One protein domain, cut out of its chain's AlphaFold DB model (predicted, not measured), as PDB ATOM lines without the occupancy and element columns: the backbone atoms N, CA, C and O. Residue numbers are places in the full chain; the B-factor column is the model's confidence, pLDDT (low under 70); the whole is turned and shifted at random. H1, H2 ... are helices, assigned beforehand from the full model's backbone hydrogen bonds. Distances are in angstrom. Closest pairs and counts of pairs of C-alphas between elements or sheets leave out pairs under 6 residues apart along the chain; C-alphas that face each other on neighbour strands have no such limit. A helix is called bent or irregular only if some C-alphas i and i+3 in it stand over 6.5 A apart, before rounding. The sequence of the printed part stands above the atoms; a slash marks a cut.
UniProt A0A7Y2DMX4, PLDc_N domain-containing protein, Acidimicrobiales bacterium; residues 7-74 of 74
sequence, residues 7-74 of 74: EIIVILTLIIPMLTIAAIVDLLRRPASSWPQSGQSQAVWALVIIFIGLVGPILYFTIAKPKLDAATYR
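Overview. This is residues 7 to 74 of the 74 residues of the protein "PLDc_N domain-containing protein" of Acidimicrobiales bacterium (UniProt A0A7Y2DMX4). A rod: the long helix H3 makes its length, H1 lies side by side with arm H3a, short H2 sits at the turn, and residues 54 to 74 stick out. The 68 printed residues, with named helices H1, H2, H3 in chain order, are all helix and extended: radius of gyration of the C-alphas 17.5 A, spans 59 by 25 by 12 A.

Arrangement. H3, residues 42 to 72, assigned as one helix by its hydrogen bonds, is bent: C-alphas 53 and 56 are 6.7 A apart. H3a, residues 42 to 53, touches H1, residues 7 to 29, opposite ways at a shallow tilt of 9 degrees; the closest C-alphas, of Thr 20 and Ile 49, are 6.5 A apart. H3b, residues 56 to 72, is apart from H1. O i to N i+4 pairs within hydrogen-bond range number 17 of 19 in H1, 7 of 8 in H3a and 10 of 13 in H3b; H2, residues 34 to 37, is too short for one.

Along the chain. H3a spans 18.1 A, H3b 22.1 A to C-alpha 72 at (68.510, 13.990, 6.388), H2 5.1 A, and H1 31.3 A from C-alpha 7 at (63.726, 15.433, 33.208). H3b is irregular, C-alphas 62 and 65 being 6.6 A apart; H1 only just, C-alphas 13 and 16 being 6.6 A apart.

Size, cuts and confidence. The printed part has no cut, both links are tight, and pLDDT is under 70 at residue 74.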
ATOM      1  N   GLU A   7      65.072  15.135  32.727       87.06
ATOM      2  CA  GLU A   7      63.726  15.433  33.208       87.06
ATOM      3  C   GLU A   7      62.642  14.862  32.287       87.06
ATOM      4  O   GLU A   7      61.670  14.289  32.770       87.06
ATOM      5  N   ILE A   8      62.807  14.954  30.961       86.56
ATOM      6  CA  ILE A   8      61.819  14.417  30.011       86.56
ATOM      7  C   ILE A   8      61.793  12.889  30.075       86.56
ATOM      8  O   ILE A   8      60.720  12.291  30.035       86.56
ATOM      9  N   ILE A   9      62.957  12.258  30.239       85.25
ATOM     10  CA  ILE A   9      63.051  10.806  30.410       85.25
ATOM     11  C   ILE A   9      62.340  10.397  31.701       85.25
ATOM     12  O   ILE A   9      61.519   9.484  31.676       85.25
ATOM     13  N   VAL A  10      62.573  11.105  32.809       86.12
ATOM     14  CA  VAL A  10      61.903  10.846  34.093       86.12
ATOM     15  C   VAL A  10      60.385  11.021  33.980       86.12
ATOM     16  O   VAL A  10      59.629  10.158  34.429       86.12
ATOM     17  N   ILE A  11      59.914  12.089  33.334       86.25
ATOM     18  CA  ILE A  11      58.480  12.341  33.140       86.25
ATOM     19  C   ILE A  11      57.831  11.220  32.315       86.25
ATOM     20  O   ILE A  11      56.796  10.685  32.713       86.25
ATOM     21  N   LEU A  12      58.447  10.840  31.192       86.88
ATOM     22  CA  LEU A  12      57.904   9.833  30.275       86.88
ATOM     23  C   LEU A  12      57.970   8.407  30.833       86.88
ATOM     24  O   LEU A  12      57.070   7.617  30.561       86.88
ATOM     25  N   THR A  13      59.013   8.065  31.594       85.44
ATOM     26  CA  THR A  13      59.256   6.678  32.041       85.44
ATOM     27  C   THR A  13      58.775   6.379  33.457       85.44
ATOM     28  O   THR A  13      58.493   5.221  33.752       85.44
ATOM     29  N   LEU A  14      58.643   7.388  34.325       89.56
ATOM     30  CA  LEU A  14      58.201   7.193  35.710       89.56
ATOM     31  C   LEU A  14      56.851   7.853  35.977       89.56
ATOM     32  O   LEU A  14      55.906   7.177  36.381       89.56
ATOM     33  N   ILE A  15      56.732   9.158  35.721       91.81
ATOM     34  CA  ILE A  15      55.559   9.931  36.156       91.81
ATOM     35  C   ILE A  15      54.310   9.542  35.362       91.81
ATOM     36  O   ILE A  15      53.285   9.202  35.953       91.81
ATOM     37  N   ILE A  16      54.389   9.558  34.029       91.12
ATOM     38  CA  ILE A  16      53.238   9.245  33.171       91.12
ATOM     39  C   ILE A  16      52.727   7.812  33.399       91.12
ATOM     40  O   ILE A  16      51.526   7.656  33.623       91.12
ATOM     41  N   PRO A  17      53.574   6.763  33.417       91.50
ATOM     42  CA  PRO A  17      53.111   5.405  33.694       91.50
ATOM     43  C   PRO A  17      52.484   5.263  35.082       91.50
ATOM     44  O   PRO A  17      51.432   4.639  35.210       91.50
ATOM     45  N   MET A  18      53.079   5.879  36.111       94.50
ATOM     46  CA  MET A  18      52.552   5.826  37.475       94.50
ATOM     47  C   MET A  18      51.163   6.468  37.573       94.50
ATOM     48  O   MET A  18      50.262   5.881  38.174       94.50
ATOM     49  N   LEU A  19      50.962   7.630  36.944       94.44
ATOM     50  CA  LEU A  19      49.660   8.300  36.898       94.44
ATOM     51  C   LEU A  19      48.624   7.490  36.116       94.44
ATOM     52  O   LEU A  19      47.493   7.348  36.575       94.44
ATOM     53  N   THR A  20      49.007   6.917  34.976       93.44
ATOM     54  CA  THR A  20      48.119   6.067  34.174       93.44
ATOM     55  C   THR A  20      47.672   4.838  34.961       93.44
ATOM     56  O   THR A  20      46.480   4.538  35.007       93.44
ATOM     57  N   ILE A  21      48.597   4.157  35.642       95.31
ATOM     58  CA  ILE A  21      48.272   3.005  36.494       95.31
ATOM     59  C   ILE A  21      47.350   3.433  37.639       95.31
ATOM     60  O   ILE A  21      46.330   2.786  37.865       95.31
ATOM     61  N   ALA A  22      47.665   4.528  38.335       97.38
ATOM     62  CA  ALA A  22      46.830   5.037  39.419       97.38
ATOM     63  C   ALA A  22      45.404   5.366  38.942       97.38
ATOM     64  O   ALA A  22      44.439   4.989  39.606       97.38
ATOM     65  N   ALA A  23      45.264   5.993  37.771       96.94
ATOM     66  CA  ALA A  23      43.973   6.318  37.173       96.94
ATOM     67  C   ALA A  23      43.176   5.066  36.777       96.94
ATOM     68  O   ALA A  23      41.980   4.997  37.045       96.94
ATOM     69  N   ILE A  24      43.826   4.051  36.194       96.50
ATOM     70  CA  ILE A  24      43.180   2.767  35.873       96.50
ATOM     71  C   ILE A  24      42.716   2.070  37.154       96.50
ATOM     72  O   ILE A  24      41.587   1.590  37.220       96.50
ATOM     73  N   VAL A  25      43.562   2.031  38.186       98.00
ATOM     74  CA  VAL A  25      43.215   1.424  39.476       98.00
ATOM     75  C   VAL A  25      42.032   2.146  40.117       98.00
ATOM     76  O   VAL A  25      41.120   1.478  40.600       98.00
ATOM     77  N   ASP A  26      42.008   3.482  40.110       97.94
ATOM     78  CA  ASP A  26      40.858   4.243  40.605       97.94
ATOM     79  C   ASP A  26      39.592   3.925  39.800       97.94
ATOM     80  O   ASP A  26      38.581   3.535  40.386       97.94
ATOM     81  N   LEU A  27      39.674   3.978  38.466       97.75
ATOM     82  CA  LEU A  27      38.567   3.700  37.551       97.75
ATOM     83  C   LEU A  27      37.962   2.307  37.773       97.75
ATOM     84  O   LEU A  27      36.743   2.159  37.780       97.75
ATOM     85  N   LEU A  28      38.795   1.285  37.977       96.62
ATOM     86  CA  LEU A  28      38.341  -0.088  38.219       96.62
ATOM     87  C   LEU A  28      37.780  -0.298  39.632       96.62
ATOM     88  O   LEU A  28      36.988  -1.214  39.841       96.62
ATOM     89  N   ARG A  29      38.162   0.538  40.603       97.94
ATOM     90  CA  ARG A  29      37.632   0.486  41.975       97.94
ATOM     91  C   ARG A  29      36.258   1.142  42.114       97.94
ATOM     92  O   ARG A  29      35.594   0.921  43.127       97.94
ATOM     93  N   ARG A  30      35.815   1.953  41.144       97.00
ATOM     94  CA  ARG A  30      34.499   2.608  41.202       97.00
ATOM     95  C   ARG A  30      33.372   1.604  40.923       97.00
ATOM     96  O   ARG A  30      33.417   0.917  39.903       97.00
ATOM     97  N   PRO A  31      32.329   1.536  41.775       96.44
ATOM     98  CA  PRO A  31      31.170   0.686  41.521       96.44
ATOM     99  C   PRO A  31      30.510   1.011  40.179       96.44
ATOM    100  O   PRO A  31      30.319   2.184  39.852       96.44
ATOM    101  N   ALA A  32      30.085  -0.014  39.435       93.81
ATOM    102  CA  ALA A  32      29.463   0.152  38.118       93.81
ATOM    103  C   ALA A  32      28.237   1.092  38.140       93.81
ATOM    104  O   ALA A  32      28.018   1.853  37.202       93.81
ATOM    105  N   SER A  33      27.473   1.093  39.238       95.62
ATOM    106  CA  SER A  33      26.302   1.958  39.432       95.62
ATOM    107  C   SER A  33      26.636   3.448  39.587       95.62
ATOM    108  O   SER A  33      25.776   4.282  39.319       95.62
ATOM    109  N   SER A  34      27.864   3.802  39.982       97.19
ATOM    110  CA  SER A  34      28.269   5.201  40.203       97.19
ATOM    111  C   SER A  34      28.475   5.995  38.903       97.19
ATOM    112  O   SER A  34      28.299   7.215  38.875       97.19
ATOM    113  N   TRP A  35      28.783   5.312  37.800       97.31
ATOM    114  CA  TRP A  35      28.990   5.927  36.488       97.31
ATOM    115  C   TRP A  35      27.712   6.556  35.907       97.31
ATOM    116  O   TRP A  35      27.710   7.767  35.685       97.31
ATOM    117  N   PRO A  36      26.587   5.827  35.747       96.38
ATOM    118  CA  PRO A  36      25.353   6.437  35.256       96.38
ATOM    119  C   PRO A  36      24.796   7.493  36.222       96.38
ATOM    120  O   PRO A  36      24.260   8.497  35.764       96.38
ATOM    121  N   GLN A  37      24.969   7.324  37.541       97.19
ATOM    122  CA  GLN A  37      24.534   8.312  38.543       97.19
ATOM    123  C   GLN A  37      25.267   9.654  38.420       97.19
ATOM    124  O   GLN A  37      24.689  10.696  38.711       97.19
ATOM    125  N   SER A  38      26.523   9.639  37.971       96.50
ATOM    126  CA  SER A  38      27.307  10.851  37.703       96.50
ATOM    127  C   SER A  38      27.145  11.383  36.273       96.50
ATOM    128  O   SER A  38      27.769  12.383  35.920       96.50
ATOM    129  N   GLY A  39      26.324  10.735  35.433       96.94
ATOM    130  CA  GLY A  39      26.183  11.075  34.014       96.94
ATOM    131  C   GLY A  39      27.443  10.793  33.188       96.94
ATOM    132  O   GLY A  39      27.620  11.367  32.117       96.94
ATOM    133  N   GLN A  40      28.339   9.940  33.690       97.75
ATOM    134  CA  GLN A  40      29.619   9.619  33.066       97.75
ATOM    135  C   GLN A  40      29.631   8.182  32.538       97.75
ATOM    136  O   GLN A  40      28.883   7.315  32.987       97.75
ATOM    137  N   SER A  41      30.534   7.908  31.595       96.88
ATOM    138  CA  SER A  41      30.767   6.560  31.074       96.88
ATOM    139  C   SER A  41      32.151   6.062  31.467       96.88
ATOM    140  O   SER A  41      33.164   6.654  31.091       96.88
ATOM    141  N   GLN A  42      32.193   4.930  32.172       96.50
ATOM    142  CA  GLN A  42      33.441   4.253  32.528       96.50
ATOM    143  C   GLN A  42      34.275   3.912  31.290       96.50
ATOM    144  O   GLN A  42      35.489   4.106  31.280       96.50
ATOM    145  N   ALA A  43      33.619   3.432  30.229       96.00
ATOM    146  CA  ALA A  43      34.282   3.030  28.995       96.00
ATOM    147  C   ALA A  43      34.940   4.222  28.286       96.00
ATOM    148  O   ALA A  43      36.059   4.101  27.790       96.00
ATOM    149  N   VAL A  44      34.276   5.385  28.284       96.88
ATOM    150  CA  VAL A  44      34.835   6.615  27.704       96.88
ATOM    151  C   VAL A  44      36.088   7.038  28.468       96.88
ATOM    152  O   VAL A  44      37.116   7.289  27.849       96.88
ATOM    153  N   TRP A  45      36.046   7.055  29.802       96.94
ATOM    154  CA  TRP A  45      37.213   7.435  30.604       96.94
ATOM    155  C   TRP A  45      38.365   6.432  30.509       96.94
ATOM    156  O   TRP A  45      39.520   6.847  30.435       96.94
ATOM    157  N   ALA A  46      38.076   5.132  30.420       95.56
ATOM    158  CA  ALA A  46      39.097   4.121  30.158       95.56
ATOM    159  C   ALA A  46      39.806   4.372  28.815       95.56
ATOM    160  O   ALA A  46      41.035   4.325  28.744       95.56
ATOM    161  N   LEU A  47      39.043   4.709  27.770       95.38
ATOM    162  CA  LEU A  47      39.590   5.078  26.466       95.38
ATOM    163  C   LEU A  47      40.475   6.327  26.575       95.38
ATOM    164  O   LEU A  47      41.610   6.315  26.111       95.38
ATOM    165  N   VAL A  48      39.996   7.383  27.236       95.81
ATOM    166  CA  VAL A  48      40.758   8.627  27.423       95.81
ATOM    167  C   VAL A  48      42.104   8.360  28.099       95.81
ATOM    168  O   VAL A  48      43.131   8.808  27.592       95.81
ATOM    169  N   ILE A  49      42.116   7.592  29.194       94.62
ATOM    170  CA  ILE A  49      43.341   7.272  29.944       94.62
ATOM    171  C   ILE A  49      44.365   6.550  29.057       94.62
ATOM    172  O   ILE A  49      45.543   6.900  29.063       94.62
ATOM    173  N   ILE A  50      43.925   5.572  28.262       89.12
ATOM    174  CA  ILE A  50      44.819   4.786  27.398       89.12
ATOM    175  C   ILE A  50      45.343   5.629  26.228       89.12
ATOM    176  O   ILE A  50      46.528   5.579  25.896       89.12
ATOM    177  N   PHE A  51      44.475   6.416  25.592       90.94
ATOM    178  CA  PHE A  51      44.824   7.117  24.359       90.94
ATOM    179  C   PHE A  51      45.713   8.340  24.580       90.94
ATOM    180  O   PHE A  51      46.500   8.675  23.690       90.94
ATOM    181  N   ILE A  52      45.665   8.976  25.753       88.06
ATOM    182  CA  ILE A  52      46.461  10.183  26.023       88.06
ATOM    183  C   ILE A  52      47.973   9.933  25.879       88.06
ATOM    184  O   ILE A  52      48.701  10.805  25.409       88.06
ATOM    185  N   GLY A  53      48.435   8.715  26.192       82.56
ATOM    186  CA  GLY A  53      49.833   8.302  26.036       82.56
ATOM    187  C   GLY A  53      50.221   7.874  24.617       82.56
ATOM    188  O   GLY A  53      51.408   7.777  24.314       82.56
ATOM    189  N   LEU A  54      49.248   7.631  23.734       87.19
ATOM    190  CA  LEU A  54      49.479   7.106  22.384       87.19
ATOM    191  C   LEU A  54      49.472   8.192  21.308       87.19
ATOM    192  O   LEU A  54      50.209   8.081  20.330       87.19
ATOM    193  N   VAL A  55      48.680   9.254  21.485       91.12
ATOM    194  CA  VAL A  55      48.527  10.310  20.470       91.12
ATOM    195  C   VAL A  55      49.870  10.952  20.113       91.12
ATOM    196  O   VAL A  55      50.197  11.067  18.934       91.12
ATOM    197  N   GLY A  56      50.678  11.325  21.110       89.75
ATOM    198  CA  GLY A  56      51.985  11.956  20.884       89.75
ATOM    199  C   GLY A  56      52.931  11.100  20.027       89.75
ATOM    200  O   GLY A  56      53.353  11.555  18.960       89.75
ATOM    201  N   PRO A  57      53.236   9.855  20.439       90.19
ATOM    202  CA  PRO A  57      54.042   8.932  19.645       90.19
ATOM    203  C   PRO A  57      53.476   8.691  18.243       90.19
ATOM    204  O   PRO A  57      54.223   8.768  17.268       90.19
ATOM    205  N   ILE A  58      52.165   8.456  18.118       94.62
ATOM    206  CA  ILE A  58      51.525   8.218  16.817       94.62
ATOM    207  C   ILE A  58      51.761   9.406  15.882       94.62
ATOM    208  O   ILE A  58      52.213   9.211  14.754       94.62
ATOM    209  N   LEU A  59      51.520  10.639  16.337       95.31
ATOM    210  CA  LEU A  59      51.747  11.839  15.527       95.31
ATOM    211  C   LEU A  59      53.223  12.004  15.143       95.31
ATOM    212  O   LEU A  59      53.527  12.352  14.002       95.31
ATOM    213  N   TYR A  60      54.151  11.713  16.057       94.12
ATOM    214  CA  TYR A  60      55.582  11.772  15.759       94.12
ATOM    215  C   TYR A  60      55.973  10.788  14.649       94.12
ATOM    216  O   TYR A  60      56.600  11.184  13.664       94.12
ATOM    217  N   PHE A  61      55.568   9.523  14.780       96.75
ATOM    218  CA  PHE A  61      55.925   8.476  13.826       96.75
ATOM    219  C   PHE A  61      55.236   8.635  12.470       96.75
ATOM    220  O   PHE A  61      55.824   8.274  11.452       96.75
ATOM    221  N   THR A  62      54.022   9.183  12.438       97.12
ATOM    222  CA  THR A  62      53.245   9.328  11.197       97.12
ATOM    223  C   THR A  62      53.523  10.633  10.454       97.12
ATOM    224  O   THR A  62      53.481  10.644   9.227       97.12
ATOM    225  N   ILE A  63      53.832  11.730  11.156       96.94
ATOM    226  CA  ILE A  63      53.958  13.062  10.541       96.94
ATOM    227  C   ILE A  63      55.402  13.562  10.544       96.94
ATOM    228  O   ILE A  63      55.914  13.969   9.499       96.94
ATOM    229  N   ALA A  64      56.048  13.592  11.710       95.88
ATOM    230  CA  ALA A  64      57.352  14.234  11.861       95.88
ATOM    231  C   ALA A  64      58.482  13.356  11.311       95.88
ATOM    232  O   ALA A  64      59.264  13.814  10.478       95.88
ATOM    233  N   LYS A  65      58.536  12.085  11.730       95.75
ATOM    234  CA  LYS A  65      59.613  11.157  11.370       95.75
ATOM    235  C   LYS A  65      59.833  11.042   9.851       95.75
ATOM    236  O   LYS A  65      60.970  11.237   9.433       95.75
ATOM    237  N   PRO A  66      58.808  10.832   8.999       95.50
ATOM    238  CA  PRO A  66      59.032  10.695   7.558       95.50
ATOM    239  C   PRO A  66      59.629  11.956   6.918       95.50
ATOM    240  O   PRO A  66      60.474  11.867   6.030       95.50
ATOM    241  N   LYS A  67      59.210  13.142   7.383       95.44
ATOM    242  CA  LYS A  67      59.720  14.428   6.884       95.44
ATOM    243  C   LYS A  67      61.172  14.662   7.296       95.44
ATOM    244  O   LYS A  67      61.948  15.175   6.498       95.44
ATOM    245  N   LEU A  68      61.527  14.286   8.524       96.00
ATOM    246  CA  LEU A  68      62.893  14.390   9.040       96.00
ATOM    247  C   LEU A  68      63.839  13.423   8.321       96.00
ATOM    248  O   LEU A  68      64.921  13.833   7.900       96.00
ATOM    249  N   ASP A  69      63.408  12.178   8.108       95.75
ATOM    250  CA  ASP A  69      64.177  11.182   7.359       95.75
ATOM    251  C   ASP A  69      64.438  11.683   5.923       95.75
ATOM    252  O   ASP A  69      65.579  11.716   5.465       95.75
ATOM    253  N   ALA A  70      63.405  12.189   5.240       94.00
ATOM    254  CA  ALA A  70      63.527  12.728   3.882       94.00
ATOM    255  C   ALA A  70      64.431  13.969   3.770       94.00
ATOM    256  O   ALA A  70      64.934  14.246   2.685       94.00
ATOM    257  N   ALA A  71      64.609  14.734   4.850       93.06
ATOM    258  CA  ALA A  71      65.496  15.894   4.883       93.06
ATOM    259  C   ALA A  71      66.951  15.531   5.223       93.06
ATOM    260  O   ALA A  71      67.850  16.286   4.877       93.06
ATOM    261  N   THR A  72      67.179  14.403   5.903       91.06
ATOM    262  CA  THR A  72      68.510  13.990   6.388       91.06
ATOM    263  C   THR A  72      69.287  13.171   5.354       91.06
ATOM    264  O   THR A  72      70.509  13.252   5.311       91.06
ATOM    265  N   TYR A  73      68.594  12.383   4.523       75.75
ATOM    266  CA  TYR A  73      69.205  11.522   3.495       75.75
ATOM    267  C   TYR A  73      69.147  12.116   2.072       75.75
ATOM    268  O   TYR A  73      69.228  11.373   1.094       75.75
ATOM    269  N   ARG A  74      68.966  13.436   1.952       56.09
ATOM    270  CA  ARG A  74      69.138  14.198   0.704       56.09
ATOM    271  C   ARG A  74      70.506  14.858   0.694       56.09
ATOM    272  O   ARG A  74      71.090  14.919  -0.405       56.09
TER     273      ARG A  74